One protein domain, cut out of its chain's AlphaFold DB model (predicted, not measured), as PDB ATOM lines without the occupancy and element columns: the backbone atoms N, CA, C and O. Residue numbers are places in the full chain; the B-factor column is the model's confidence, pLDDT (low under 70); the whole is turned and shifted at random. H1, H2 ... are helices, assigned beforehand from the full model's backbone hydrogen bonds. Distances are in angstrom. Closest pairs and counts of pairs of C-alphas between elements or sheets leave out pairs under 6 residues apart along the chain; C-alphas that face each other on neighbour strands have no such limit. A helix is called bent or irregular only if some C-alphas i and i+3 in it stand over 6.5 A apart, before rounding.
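AT A GLANCE: This is residues 78 to 120 of the 137 residues of an uncharacterized protein of Pseudoclavibacter helvolus (UniProt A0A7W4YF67). Three short helices follow one another round an open, loosely C-shaped path, with H1 along one side, H2 in the middle and H3 at the far end, where H3 does not run along a side but stands across the plane of the C, and the space between H1 and H3 is empty. H1 and H2 come near each other, about perpendicular, while most of H3, residues 112 to 119, sticks out free together with Val 120. The printed part has 43 residues with three named helices, in the order H1, H2, H3, and no named strand; the class is all helix. It is only just compact, close to loose, with a radius of gyration of the C-alphas of 10.7 A, and the C-alphas span 27 by 22 by 18 A along their three main axes.

IN THESE COORDINATES: H1 holds residues 78 to 89, beginning at C-alpha 78 at (17.830, 55.690, 10.614) and measuring 17.0 A from first to last C-alpha. After residues 90 to 94 comes H2, residues 95 to 105, 14.4 A long, with C-alpha 95 at (0.140, 53.224, 14.956). H2 is only just irregular: C-alphas 100 and 103 are 6.9 A apart. After Ile 106 and Pro 107 comes H3, residues 108 to 119, 16.3 A long, ending at C-alpha 119 at (13.906, 39.642, 20.524). H3 is also only just irregular, with C-alphas 109 and 112 standing 6.7 A apart.

HOW THE PARTS SIT: H1 and H2 are close but not clearly touching, with 1 pair of C-alphas within 8 A. Their closest C-alphas are those of Trp 87 and Met 98, 7.4 A apart. Their lines stand about perpendicular, at 88 degrees, and their centres are 12.7 A apart. H2 and H3 meet only through their link. H1 and H3 are apart. Every backbone O i to N i+4 pair is within hydrogen-bond range in H1; in H2 it is 5 of 7 and in H3 4 of 8.

THE WHOLE: The two C-alphas farthest apart are those of Met 91 and Val 120, at 28.7 A, and the first and last printed C-alphas, those of Ala 78 and Val 120, are 17.9 A apart. Without residues 112 to 120, which stand free, the body of 34 residues spans 24 by 22 by 14 A and has a radius of gyration of 9.5 A. The printed part has no cut. The link from H1 to H2, 5 residues, and the link from H2 to H3, 2 residues, are both tight. The mean pLDDT of the printed part is 72.7; residues 107 to 120 are under 70, and the mean of H3 is 47, against 87 for H1 and 82 for H2.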
ATOM      1  N   ALA A  78      18.035  56.223  11.960       81.12
ATOM      2  CA  ALA A  78      17.830  55.690  10.614       81.12
ATOM      3  C   ALA A  78      16.544  54.852  10.523       81.12
ATOM      4  O   ALA A  78      15.700  55.108   9.665       81.12
ATOM      5  N   SER A  79      16.338  53.925  11.465       83.56
ATOM      6  CA  SER A  79      15.118  53.107  11.507       83.56
ATOM      7  C   SER A  79      13.851  53.951  11.693       83.56
ATOM      8  O   SER A  79      12.829  53.689  11.060       83.56
ATOM      9  N   ARG A  80      13.929  55.042  12.469       83.56
ATOM     10  CA  ARG A  80      12.817  55.989  12.625       83.56
ATOM     11  C   ARG A  80      12.477  56.707  11.319       83.56
ATOM     12  O   ARG A  80      11.298  56.892  11.038       83.56
ATOM     13  N   ARG A  81      13.473  57.110  10.522       86.94
ATOM     14  CA  ARG A  81      13.236  57.769   9.223       86.94
ATOM     15  C   ARG A  81      12.505  56.842   8.257       86.94
ATOM     16  O   ARG A  81      11.519  57.263   7.661       86.94
ATOM     17  N   VAL A  82      12.942  55.586   8.172       86.38
ATOM     18  CA  VAL A  82      12.292  54.561   7.339       86.38
ATOM     19  C   VAL A  82      10.853  54.325   7.794       86.38
ATOM     20  O   VAL A  82       9.946  54.308   6.969       86.38
ATOM     21  N   LEU A  83      10.617  54.231   9.108       85.94
ATOM     22  CA  LEU A  83       9.270  54.044   9.648       85.94
ATOM     23  C   LEU A  83       8.348  55.237   9.352       85.94
ATOM     24  O   LEU A  83       7.186  55.043   9.020       85.94
ATOM     25  N   VAL A  84       8.857  56.469   9.451       88.12
ATOM     26  CA  VAL A  84       8.086  57.678   9.114       88.12
ATOM     27  C   VAL A  84       7.776  57.740   7.622       88.12
ATOM     28  O   VAL A  84       6.683  58.155   7.252       88.12
ATOM     29  N   TRP A  85       8.715  57.339   6.767       89.44
ATOM     30  CA  TRP A  85       8.476  57.260   5.330       89.44
ATOM     31  C   TRP A  85       7.387  56.232   5.007       89.44
ATOM     32  O   TRP A  85       6.401  56.587   4.367       89.44
ATOM     33  N   LEU A  86       7.495  55.015   5.548       87.06
ATOM     34  CA  LEU A  86       6.483  53.970   5.379       87.06
ATOM     35  C   LEU A  86       5.106  54.437   5.874       87.06
ATOM     36  O   LEU A  86       4.110  54.286   5.179       87.06
ATOM     37  N   TRP A  87       5.059  55.092   7.036       89.12
ATOM     38  CA  TRP A  87       3.827  55.644   7.597       89.12
ATOM     39  C   TRP A  87       3.136  56.658   6.672       89.12
ATOM     40  O   TRP A  87       1.907  56.695   6.608       89.12
ATOM     41  N   ARG A  88       3.910  57.456   5.927       91.50
ATOM     42  CA  ARG A  88       3.376  58.395   4.927       91.50
ATOM     43  C   ARG A  88       2.841  57.667   3.698       91.50
ATOM     44  O   ARG A  88       1.763  58.013   3.234       91.50
ATOM     45  N   VAL A  89       3.562  56.657   3.209       89.50
ATOM     46  CA  VAL A  89       3.129  55.833   2.065       89.50
ATOM     47  C   VAL A  89       1.820  55.105   2.382       89.50
ATOM     48  O   VAL A  89       0.944  55.006   1.533       89.50
ATOM     49  N   MET A  90       1.644  54.675   3.632       83.44
ATOM     50  CA  MET A  90       0.423  54.021   4.109       83.44
ATOM     51  C   MET A  90      -0.748  54.986   4.375       83.44
ATOM     52  O   MET A  90      -1.765  54.552   4.908       83.44
ATOM     53  N   MET A  91      -0.627  56.276   4.039       87.56
ATOM     54  CA  MET A  91      -1.660  57.300   4.264       87.56
ATOM     55  C   MET A  91      -1.977  57.567   5.746       87.56
ATOM     56  O   MET A  91      -3.122  57.787   6.129       87.56
ATOM     57  N   TYR A  92      -0.943  57.616   6.590       89.94
ATOM     58  CA  TYR A  92      -1.029  58.044   7.995       89.94
ATOM     59  C   TYR A  92      -1.960  57.208   8.907       89.94
ATOM     60  O   TYR A  92      -2.713  57.775   9.706       89.94
ATOM     61  N   PRO A  93      -1.893  55.863   8.894       87.56
ATOM     62  CA  PRO A  93      -2.704  55.036   9.780       87.56
ATOM     63  C   PRO A  93      -2.300  55.267  11.239       87.56
ATOM     64  O   PRO A  93      -1.128  55.495  11.554       87.56
ATOM     65  N   CYS A  94      -3.237  55.173  12.182       84.75
ATOM     66  CA  CYS A  94      -2.843  55.219  13.588       84.75
ATOM     67  C   CYS A  94      -1.969  53.994  13.930       84.75
ATOM     68  O   CYS A  94      -2.154  52.902  13.395       84.75
ATOM     69  N   GLY A  95      -0.975  54.175  14.808       80.00
ATOM     70  CA  GLY A  95       0.140  53.224  14.956       80.00
ATOM     71  C   GLY A  95      -0.251  51.770  15.262       80.00
ATOM     72  O   GLY A  95       0.499  50.858  14.924       80.00
ATOM     73  N   LYS A  96      -1.437  51.539  15.845       85.25
ATOM     74  CA  LYS A  96      -1.994  50.193  16.066       85.25
ATOM     75  C   LYS A  96      -2.361  49.489  14.755       85.25
ATOM     76  O   LYS A  96      -2.035  48.321  14.595       85.25
ATOM     77  N   TYR A  97      -2.988  50.205  13.824       84.50
ATOM     78  CA  TYR A  97      -3.351  49.667  12.510       84.50
ATOM     79  C   TYR A  97      -2.119  49.487  11.635       84.50
ATOM     80  O   TYR A  97      -1.965  48.458  10.990       84.50
ATOM     81  N   MET A  98      -1.174  50.431  11.708       83.44
ATOM     82  CA  MET A  98       0.110  50.290  11.025       83.44
ATOM     83  C   MET A  98       0.800  48.974  11.413       83.44
ATOM     84  O   MET A  98       1.241  48.235  10.543       83.44
ATOM     85  N   GLN A  99       0.829  48.632  12.707       81.25
ATOM     86  CA  GLN A  99       1.417  47.380  13.188       81.25
ATOM     87  C   GLN A  99       0.747  46.125  12.599       81.25
ATOM     88  O   GLN A  99       1.435  45.130  12.380       81.25
ATOM     89  N   GLN A 100      -0.565  46.159  12.361       85.75
ATOM     90  CA  GLN A 100      -1.311  45.034  11.788       85.75
ATOM     91  C   GLN A 100      -1.077  44.883  10.285       85.75
ATOM     92  O   GLN A 100      -1.044  43.765   9.793       85.75
ATOM     93  N   MET A 101      -0.878  45.996   9.580       81.94
ATOM     94  CA  MET A 101      -0.646  46.027   8.134       81.94
ATOM     95  C   MET A 101       0.831  45.821   7.755       81.94
ATOM     96  O   MET A 101       1.140  45.456   6.627       81.94
ATOM     97  N   LEU A 102       1.761  46.030   8.693       81.69
ATOM     98  CA  LEU A 102       3.205  45.853   8.483       81.69
ATOM     99  C   LEU A 102       3.600  44.516   7.810       81.69
ATOM    100  O   LEU A 102       4.463  44.557   6.935       81.69
ATOM    101  N   PRO A 103       3.022  43.354   8.187       78.88
ATOM    102  CA  PRO A 103       3.348  42.061   7.577       78.88
ATOM    103  C   PRO A 103       2.977  41.941   6.094       78.88
ATOM    104  O   PRO A 103       3.613  41.181   5.378       78.88
ATOM    105  N   GLU A 104       1.966  42.676   5.632       80.94
ATOM    106  CA  GLU A 104       1.523  42.663   4.231       80.94
ATOM    107  C   GLU A 104       2.416  43.554   3.352       80.94
ATOM    108  O   GLU A 104       2.701  43.237   2.203       80.94
ATOM    109  N   TRP A 105       2.918  44.650   3.923       75.81
ATOM    110  CA  TRP A 105       3.732  45.644   3.221       75.81
ATOM    111  C   TRP A 105       5.226  45.313   3.175       75.81
ATOM    112  O   TRP A 105       5.959  45.860   2.351       75.81
ATOM    113  N   ILE A 106       5.705  44.454   4.076       74.19
ATOM    114  CA  ILE A 106       7.114  44.078   4.177       74.19
ATOM    115  C   ILE A 106       7.218  42.562   3.962       74.19
ATOM    116  O   ILE A 106       6.933  41.805   4.892       74.19
ATOM    117  N   PRO A 107       7.659  42.095   2.776       66.88
ATOM    118  CA  PRO A 107       7.862  40.673   2.519       66.88
ATOM    119  C   PRO A 107       8.814  40.050   3.548       66.88
ATOM    120  O   PRO A 107       9.786  40.682   3.972       66.88
ATOM    121  N   GLY A 108       8.572  38.787   3.915       60.72
ATOM    122  CA  GLY A 108       9.297  38.055   4.967       60.72
ATOM    123  C   GLY A 108      10.830  37.997   4.831       60.72
ATOM    124  O   GLY A 108      11.512  37.661   5.793       60.72
ATOM    125  N   SER A 109      11.409  38.410   3.698       50.38
ATOM    126  CA  SER A 109      12.861  38.574   3.517       50.38
ATOM    127  C   SER A 109      13.492  39.641   4.427       50.38
ATOM    128  O   SER A 109      14.708  39.660   4.617       50.38
ATOM    129  N   TRP A 110      12.685  40.510   5.041       54.16
ATOM    130  CA  TRP A 110      13.138  41.487   6.037       54.16
ATOM    131  C   TRP A 110      13.056  40.973   7.483       54.16
ATOM    132  O   TRP A 110      13.599  41.625   8.380       54.16
ATOM    133  N   ASP A 111      12.434  39.812   7.724       48.66
ATOM    134  CA  ASP A 111      12.242  39.222   9.058       48.66
ATOM    135  C   ASP A 111      13.574  38.856   9.736       48.66
ATOM    136  O   ASP A 111      13.724  39.004  10.944       48.66
ATOM    137  N   ILE A 112      14.611  38.530   8.959       48.94
ATOM    138  CA  ILE A 112      15.960  38.242   9.480       48.94
ATOM    139  C   ILE A 112      16.593  39.493  10.122       48.94
ATOM    140  O   ILE A 112      17.303  39.395  11.119       48.94
ATOM    141  N   ARG A 113      16.286  40.692   9.603       43.97
ATOM    142  CA  ARG A 113      16.811  41.978  10.107       43.97
ATOM    143  C   ARG A 113      15.901  42.622  11.160       43.97
ATOM    144  O   ARG A 113      16.365  43.388  11.998       43.97
ATOM    145  N   TRP A 114      14.600  42.326  11.118       47.03
ATOM    146  CA  TRP A 114      13.591  42.839  12.057       47.03
ATOM    147  C   TRP A 114      13.356  41.934  13.278       47.03
ATOM    148  O   TRP A 114      12.954  42.426  14.337       47.03
ATOM    149  N   GLY A 115      13.621  40.630  13.173       43.31
ATOM    150  CA  GLY A 115      13.471  39.648  14.251       43.31
ATOM    151  C   GLY A 115      14.401  39.910  15.440       43.31
ATOM    152  O   GLY A 115      14.006  39.714  16.592       43.31
ATOM    153  N   GLU A 116      15.584  40.476  15.195       42.94
ATOM    154  CA  GLU A 116      16.509  40.912  16.247       42.94
ATOM    155  C   GLU A 116      15.933  42.078  17.071       42.94
ATOM    156  O   GLU A 116      15.991  42.059  18.302       42.94
ATOM    157  N   ALA A 117      15.223  43.016  16.431       44.25
ATOM    158  CA  ALA A 117      14.516  44.102  17.117       44.25
ATOM    159  C   ALA A 117      13.319  43.607  17.957       44.25
ATOM    160  O   ALA A 117      12.979  44.209  18.982       44.25
ATOM    161  N   ARG A 118      12.692  42.486  17.564       43.22
ATOM    162  CA  ARG A 118      11.589  41.853  18.308       43.22
ATOM    163  C   ARG A 118      12.094  41.038  19.511       43.22
ATOM    164  O   ARG A 118      11.417  41.016  20.539       43.22
ATOM    165  N   ARG A 119      13.292  40.437  19.436       37.50
ATOM    166  CA  ARG A 119      13.906  39.642  20.524       37.50
ATOM    167  C   ARG A 119      14.325  40.489  21.738       37.50
ATOM    168  O   ARG A 119      14.236  40.013  22.866       37.50
ATOM    169  N   VAL A 120      14.601  41.788  21.566       46.53
ATOM    170  CA  VAL A 120      14.821  42.750  22.683       46.53
ATOM    171  C   VAL A 120      13.533  43.057  23.488       46.53
ATOM    172  O   VAL A 120      13.468  44.001  24.293       46.53
TER     173      VAL A 120